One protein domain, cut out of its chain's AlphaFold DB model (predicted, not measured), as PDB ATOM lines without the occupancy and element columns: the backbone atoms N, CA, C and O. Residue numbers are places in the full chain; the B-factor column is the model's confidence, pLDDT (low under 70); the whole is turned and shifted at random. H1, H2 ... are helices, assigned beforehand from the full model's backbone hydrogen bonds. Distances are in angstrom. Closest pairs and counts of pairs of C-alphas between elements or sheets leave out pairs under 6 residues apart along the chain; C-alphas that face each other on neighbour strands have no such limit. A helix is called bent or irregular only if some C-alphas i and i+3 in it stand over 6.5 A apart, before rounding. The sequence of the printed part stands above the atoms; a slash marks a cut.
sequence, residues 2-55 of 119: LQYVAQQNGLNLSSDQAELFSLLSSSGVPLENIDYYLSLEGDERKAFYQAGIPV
ATOM      1  N   LEU A   2     280.011 223.542 234.750       84.69
ATOM      2  CA  LEU A   2     280.396 224.768 234.029       84.69
ATOM      3  C   LEU A   2     281.908 225.055 234.005       84.69
ATOM      4  O   LEU A   2     282.449 225.363 232.951       84.69
ATOM      5  N   GLN A   3     282.605 224.887 235.132       84.75
ATOM      6  CA  GLN A   3     284.058 225.111 235.210       84.75
ATOM      7  C   GLN A   3     284.855 224.232 234.236       84.75
ATOM      8  O   GLN A   3     285.791 224.708 233.603       84.75
ATOM      9  N   TYR A   4     284.458 222.965 234.075       86.69
ATOM     10  CA  TYR A   4     285.090 222.068 233.108       86.69
ATOM     11  C   TYR A   4     284.899 222.595 231.685       86.69
ATOM     12  O   TYR A   4     285.852 222.674 230.917       86.69
ATOM     13  N   VAL A   5     283.673 223.001 231.346       87.25
ATOM     14  CA  VAL A   5     283.345 223.526 230.015       87.25
ATOM     15  C   VAL A   5     284.124 224.809 229.726       87.25
ATOM     16  O   VAL A   5     284.713 224.923 228.654       87.25
ATOM     17  N   ALA A   6     284.185 225.732 230.686       86.00
ATOM     18  CA  ALA A   6     284.953 226.966 230.572       86.00
ATOM     19  C   ALA A   6     286.446 226.681 230.345       86.00
ATOM     20  O   ALA A   6     287.023 227.174 229.379       86.00
ATOM     21  N   GLN A   7     287.038 225.785 231.141       84.81
ATOM     22  CA  GLN A   7     288.443 225.397 231.011       84.81
ATOM     23  C   GLN A   7     288.765 224.790 229.638       84.81
ATOM     24  O   GLN A   7     289.785 225.133 229.045       84.81
ATOM     25  N   GLN A   8     287.900 223.915 229.109       82.56
ATOM     26  CA  GLN A   8     288.098 223.319 227.779       82.56
ATOM     27  C   GLN A   8     288.062 224.352 226.645       82.56
ATOM     28  O   GLN A   8     288.609 224.099 225.576       82.56
ATOM     29  N   ASN A   9     287.437 225.508 226.876       78.94
ATOM     30  CA  ASN A   9     287.308 226.587 225.899       78.94
ATOM     31  C   ASN A   9     288.199 227.797 226.238       78.94
ATOM     32  O   ASN A   9     288.039 228.857 225.643       78.94
ATOM     33  N   GLY A  10     289.134 227.657 227.187       81.44
ATOM     34  CA  GLY A  10     290.064 228.725 227.571       81.44
ATOM     35  C   GLY A  10     289.418 229.911 228.297       81.44
ATOM     36  O   GLY A  10     290.010 230.986 228.348       81.44
ATOM     37  N   LEU A  11     288.218 229.729 228.852       82.81
ATOM     38  CA  LEU A  11     287.495 230.751 229.605       82.81
ATOM     39  C   LEU A  11     287.789 230.636 231.102       82.81
ATOM     40  O   LEU A  11     287.753 229.544 231.675       82.81
ATOM     41  N   ASN A  12     288.005 231.783 231.742       80.88
ATOM     42  CA  ASN A  12     288.163 231.897 233.187       80.88
ATOM     43  C   ASN A  12     286.889 232.497 233.785       80.88
ATOM     44  O   ASN A  12     286.733 233.714 233.798       80.88
ATOM     45  N   LEU A  13     285.990 231.641 234.272       82.50
ATOM     46  CA  LEU A  13     284.798 232.073 235.004       82.50
ATOM     47  C   LEU A  13     285.102 232.184 236.497       82.50
ATOM     48  O   LEU A  13     285.806 231.338 237.056       82.50
ATOM     49  N   SER A  14     284.548 233.208 237.144       85.25
ATOM     50  CA  SER A  14     284.646 233.360 238.595       85.25
ATOM     51  C   SER A  14     283.778 232.329 239.328       85.25
ATOM     52  O   SER A  14     282.855 231.731 238.762       85.25
ATOM     53  N   SER A  15     284.056 232.120 240.617       84.38
ATOM     54  CA  SER A  15     283.218 231.273 241.475       84.38
ATOM     55  C   SER A  15     281.775 231.780 241.536       84.38
ATOM     56  O   SER A  15     280.853 230.980 241.399       84.38
ATOM     57  N   ASP A  16     281.587 233.097 241.640       86.38
ATOM     58  CA  ASP A  16     280.268 233.738 241.716       86.38
ATOM     59  C   ASP A  16     279.455 233.497 240.435       86.38
ATOM     60  O   ASP A  16     278.263 233.207 240.476       86.38
ATOM     61  N   GLN A  17     280.108 233.534 239.270       85.75
ATOM     62  CA  GLN A  17     279.477 233.224 237.985       85.75
ATOM     63  C   GLN A  17     279.067 231.756 237.881       85.75
ATOM     64  O   GLN A  17     277.993 231.440 237.362       85.75
ATOM     65  N   ALA A  18     279.904 230.849 238.386       84.31
ATOM     66  CA  ALA A  18     279.573 229.431 238.433       84.31
ATOM     67  C   ALA A  18     278.379 229.152 239.361       84.31
ATOM     68  O   ALA A  18     277.546 228.302 239.038       84.31
ATOM     69  N   GLU A  19     278.274 229.880 240.475       87.06
ATOM     70  CA  GLU A  19     277.134 229.803 241.385       87.06
ATOM     71  C   GLU A  19     275.863 230.354 240.730       87.06
ATOM     72  O   GLU A  19     274.853 229.652 240.681       87.06
ATOM     73  N   LEU A  20     275.924 231.543 240.120       87.12
ATOM     74  CA  LEU A  20     274.802 232.118 239.371       87.12
ATOM     75  C   LEU A  20     274.295 231.165 238.289       87.12
ATOM     76  O   LEU A  20     273.092 230.937 238.189       87.12
ATOM     77  N   PHE A  21     275.197 230.553 237.523       87.62
ATOM     78  CA  PHE A  21     274.833 229.569 236.508       87.62
ATOM     79  C   PHE A  21     274.102 228.357 237.100       87.62
ATOM     80  O   PHE A  21     273.183 227.835 236.476       87.62
ATOM     81  N   SER A  22     274.479 227.913 238.304       85.69
ATOM     82  CA  SER A  22     273.815 226.789 238.976       85.69
ATOM     83  C   SER A  22     272.375 227.097 239.399       85.69
ATOM     84  O   SER A  22     271.566 226.178 239.516       85.69
ATOM     85  N   LEU A  23     272.048 228.380 239.582       86.44
ATOM     86  CA  LEU A  23     270.703 228.862 239.897       86.44
ATOM     87  C   LEU A  23     269.831 229.040 238.644       86.44
ATOM     88  O   LEU A  23     268.611 229.176 238.760       86.44
ATOM     89  N   LEU A  24     270.425 229.054 237.447       84.00
ATOM     90  CA  LEU A  24     269.678 229.181 236.199       84.00
ATOM     91  C   LEU A  24     268.998 227.858 235.835       84.00
ATOM     92  O   LEU A  24     269.613 226.796 235.825       84.00
ATOM     93  N   SER A  25     267.721 227.938 235.458       75.75
ATOM     94  CA  SER A  25     266.949 226.780 234.992       75.75
ATOM     95  C   SER A  25     267.340 226.325 233.584       75.75
ATOM     96  O   SER A  25     267.203 225.150 233.252       75.75
ATOM     97  N   SER A  26     267.819 227.243 232.744       78.00
ATOM     98  CA  SER A  26     268.296 226.950 231.393       78.00
ATOM     99  C   SER A  26     269.270 228.025 230.909       78.00
ATOM    100  O   SER A  26     269.213 229.183 231.331       78.00
ATOM    101  N   SER A  27     270.185 227.630 230.026       78.88
ATOM    102  CA  SER A  27     271.055 228.548 229.295       78.88
ATOM    103  C   SER A  27     271.331 227.995 227.900       78.88
ATOM    104  O   SER A  27     271.683 226.825 227.739       78.88
ATOM    105  N   GLY A  28     271.132 228.836 226.888       83.38
ATOM    106  CA  GLY A  28     271.348 228.511 225.481       83.38
ATOM    107  C   GLY A  28     272.205 229.561 224.786       83.38
ATOM    108  O   GLY A  28     271.864 230.000 223.693       83.38
ATOM    109  N   VAL A  29     273.283 230.011 225.427       87.62
ATOM    110  CA  VAL A  29     274.199 231.008 224.854       87.62
ATOM    111  C   VAL A  29     275.531 230.365 224.468       87.62
ATOM    112  O   VAL A  29     275.976 229.437 225.153       87.62
ATOM    113  N   PRO A  30     276.192 230.853 223.404       88.50
ATOM    114  CA  PRO A  30     277.574 230.488 223.125       88.50
ATOM    115  C   PRO A  30     278.468 230.824 224.322       88.50
ATOM    116  O   PRO A  30     278.241 231.818 225.018       88.50
ATOM    117  N   LEU A  31     279.488 230.004 224.556       86.75
ATOM    118  CA  LEU A  31     280.427 230.177 225.663       86.75
ATOM    119  C   LEU A  31     281.129 231.536 225.633       86.75
ATOM    120  O   LEU A  31     281.395 232.107 226.683       86.75
ATOM    121  N   GLU A  32     281.355 232.092 224.448       85.94
ATOM    122  CA  GLU A  32     281.931 233.421 224.245       85.94
ATOM    123  C   GLU A  32     281.080 234.529 224.888       85.94
ATOM    124  O   GLU A  32     281.610 235.542 225.334       85.94
ATOM    125  N   ASN A  33     279.765 234.314 224.984       87.81
ATOM    126  CA  ASN A  33     278.811 235.272 225.537       87.81
ATOM    127  C   ASN A  33     278.389 234.930 226.973       87.81
ATOM    128  O   ASN A  33     277.589 235.663 227.555       87.81
ATOM    129  N   ILE A  34     278.877 233.824 227.547       87.25
ATOM    130  CA  ILE A  34     278.388 233.335 228.843       87.25
ATOM    131  C   ILE A  34     278.738 234.287 229.987       87.25
ATOM    132  O   ILE A  34     277.925 234.485 230.882       87.25
ATOM    133  N   ASP A  35     279.914 234.911 229.923       86.81
ATOM    134  CA  ASP A  35     280.394 235.885 230.903       86.81
ATOM    135  C   ASP A  35     279.445 237.090 230.977       86.81
ATOM    136  O   ASP A  35     278.855 237.388 232.018       86.81
ATOM    137  N   TYR A  36     279.185 237.694 229.814       88.12
ATOM    138  CA  TYR A  36     278.237 238.792 229.682       88.12
ATOM    139  C   TYR A  36     276.824 238.376 230.108       88.12
ATOM    140  O   TYR A  36     276.203 239.055 230.920       88.12
ATOM    141  N   TYR A  37     276.331 237.225 229.648       88.62
ATOM    142  CA  TYR A  37     274.998 236.725 229.998       88.62
ATOM    143  C   TYR A  37     274.802 236.523 231.511       88.62
ATOM    144  O   TYR A  37     273.719 236.776 232.049       88.62
ATOM    145  N   LEU A  38     275.850 236.084 232.216       87.75
ATOM    146  CA  LEU A  38     275.830 235.925 233.669       87.75
ATOM    147  C   LEU A  38     275.896 237.269 234.406       87.75
ATOM    148  O   LEU A  38     275.325 237.367 235.490       87.75
ATOM    149  N   SER A  39     276.504 238.300 233.810       88.19
ATOM    150  CA  SER A  39     276.512 239.663 234.361       88.19
ATOM    151  C   SER A  39     275.184 240.418 234.225       88.19
ATOM    152  O   SER A  39     274.956 241.357 234.981       88.19
ATOM    153  N   LEU A  40     274.306 240.011 233.299       88.56
ATOM    154  CA  LEU A  40     273.006 240.656 233.086       88.56
ATOM    155  C   LEU A  40     272.050 240.427 234.259       88.56
ATOM    156  O   LEU A  40     272.013 239.335 234.837       88.56
ATOM    157  N   GLU A  41     271.207 241.416 234.552       85.69
ATOM    158  CA  GLU A  41     270.149 241.285 235.557       85.69
ATOM    159  C   GLU A  41     268.917 240.536 235.019       85.69
ATOM    160  O   GLU A  41     268.796 240.251 233.830       85.69
ATOM    161  N   GLY A  42     267.983 240.167 235.903       82.75
ATOM    162  CA  GLY A  42     266.901 239.219 235.601       82.75
ATOM    163  C   GLY A  42     266.044 239.555 234.374       82.75
ATOM    164  O   GLY A  42     265.711 238.647 233.612       82.75
ATOM    165  N   ASP A  43     265.700 240.825 234.158       85.81
ATOM    166  CA  ASP A  43     264.876 241.237 233.013       85.81
ATOM    167  C   ASP A  43     265.699 241.392 231.728       85.81
ATOM    168  O   ASP A  43     265.259 240.965 230.659       85.81
ATOM    169  N   GLU A  44     266.932 241.888 231.830       86.88
ATOM    170  CA  GLU A  44     267.863 241.957 230.699       86.88
ATOM    171  C   GLU A  44     268.241 240.560 230.203       86.88
ATOM    172  O   GLU A  44     268.287 240.307 229.001       86.88
ATOM    173  N   ARG A  45     268.434 239.614 231.125       86.38
ATOM    174  CA  ARG A  45     268.748 238.220 230.810       86.38
ATOM    175  C   ARG A  45     267.598 237.524 230.085       86.38
ATOM    176  O   ARG A  45     267.846 236.730 229.183       86.38
ATOM    177  N   LYS A  46     266.345 237.833 230.442       83.50
ATOM    178  CA  LYS A  46     265.159 237.337 229.721       83.50
ATOM    179  C   LYS A  46     265.044 237.938 228.323       83.50
ATOM    180  O   LYS A  46     264.613 237.246 227.408       83.50
ATOM    181  N   ALA A  47     265.412 239.210 228.168       86.94
ATOM    182  CA  ALA A  47     265.406 239.901 226.883       86.94
ATOM    183  C   ALA A  47     266.612 239.539 225.995       86.94
ATOM    184  O   ALA A  47     266.602 239.819 224.795       86.94
ATOM    185  N   PHE A  48     267.654 238.925 226.563       86.81
ATOM    186  CA  PHE A  48     268.863 238.569 225.837       86.81
ATOM    187  C   PHE A  48     268.597 237.482 224.792       86.81
ATOM    188  O   PHE A  48     268.067 236.408 225.088       86.81
ATOM    189  N   TYR A  49     269.026 237.742 223.558       84.81
ATOM    190  CA  TYR A  49     268.884 236.798 222.461       84.81
ATOM    191  C   TYR A  49     269.786 235.571 222.659       84.81
ATOM    192  O   TYR A  49     271.016 235.652 222.612       84.81
ATOM    193  N   GLN A  50     269.166 234.406 222.839       84.50
ATOM    194  CA  GLN A  50     269.860 233.132 223.005       84.50
ATOM    195  C   GLN A  50     270.059 232.463 221.643       84.50
ATOM    196  O   GLN A  50     269.201 231.733 221.158       84.50
ATOM    197  N   ALA A  51     271.214 232.715 221.024       84.00
ATOM    198  CA  ALA A  51     271.564 232.167 219.709       84.00
ATOM    199  C   ALA A  51     271.719 230.629 219.680       84.00
ATOM    200  O   ALA A  51     271.838 230.044 218.602       84.00
ATOM    201  N   GLY A  52     271.734 229.975 220.843       87.25
ATOM    202  CA  GLY A  52     271.974 228.546 220.997       87.25
ATOM    203  C   GLY A  52     273.443 228.207 221.240       87.25
ATOM    204  O   GLY A  52     274.325 229.065 221.249       87.25
ATOM    205  N   ILE A  53     273.703 226.914 221.436       89.81
ATOM    206  CA  ILE A  53     275.052 226.372 221.620       89.81
ATOM    207  C   ILE A  53     275.609 225.952 220.249       89.81
ATOM    208  O   ILE A  53     274.973 225.152 219.557       89.81
ATOM    209  N   PRO A  54     276.797 226.435 219.846       89.88
ATOM    210  CA  PRO A  54     277.454 226.020 218.612       89.88
ATOM    211  C   PRO A  54     277.714 224.505 218.532       89.88
ATOM    212  O   PRO A  54     278.238 223.877 219.458       89.88
ATOM    213  N   VAL A  55     277.366 223.924 217.379       88.88
ATOM    214  CA  VAL A  55     277.551 222.496 217.046       88.88
ATOM    215  C   VAL A  55     278.329 222.288 215.746       88.88
ATOM    216  O   VAL A  55     278.347 221.185 215.197       88.88
TER     217      VAL A  55
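What this domain is: This is residues 2 to 55 of the 119 residues of an uncharacterized protein of Flavobacteriales bacterium (UniProt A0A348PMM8). Four short helices make a small cluster, with H3 between H1 and H4 and with H2 crossing one end of H3 nearly at a right angle. From H4 the last stretch, residues 48 to 55, folds back past the beginning of H3 as a tail with no named element. The printed part has 54 residues, with four named helices in the order H1, H2, H3, H4 and no named strand; its class is all helix. It is compact, with a radius of gyration of the C-alphas of 10.7 A and spans of 29 by 27 by 17 A.

Where its parts are: H1 covers residues 2 to 8, 10.0 A long, and begins at C-alpha 2 at (280.396, 224.768, 234.029). H2 covers residues 15 to 23 and is 12.8 A long. H3 covers residues 31 to 39, 13.5 A long; it is irregular, with C-alphas 32 and 35 being 7.3 A apart. H4 covers residues 42 to 47, 8.9 A long, and ends at C-alpha 47 at (265.406, 239.901, 226.883).

How they stand to each other: H1 and H2 only just touch, with 3 pairs of C-alphas within 8 A; the closest are those of Leu 2 and Ala 18, 6.5 A apart. They run opposite ways at a steep tilt of 57 degrees. H2 and H3 touch, about perpendicular at 88 degrees, their closest C-alphas being those of Gln 17 and Leu 38, 6.3 A apart. H1 and H3 are close but not clearly touching, with the C-alphas of Ala 6 and Leu 31 closest at 7.4 A. H3 and H4 are also close but not clearly touching, with the C-alphas of Tyr 37 and Arg 45 closest at 6.5 A; they run opposite ways at a steep tilt of 43 degrees. H4 is apart from H1 and H2. In H1, H2 and H4 every O i to N i+4 pair is within hydrogen-bond range, and in H3 3 of 5 are.

The domain as a whole: The two C-alphas farthest apart, those of Gln 8 and Asp 43, are 29.8 A apart. The printed part has no cut; the link from H3 to H4 is tight, and those from H1 to H2 and from H2 to H3 are short. The mean pLDDT of the printed part is 85.4, and no printed residue is under 70.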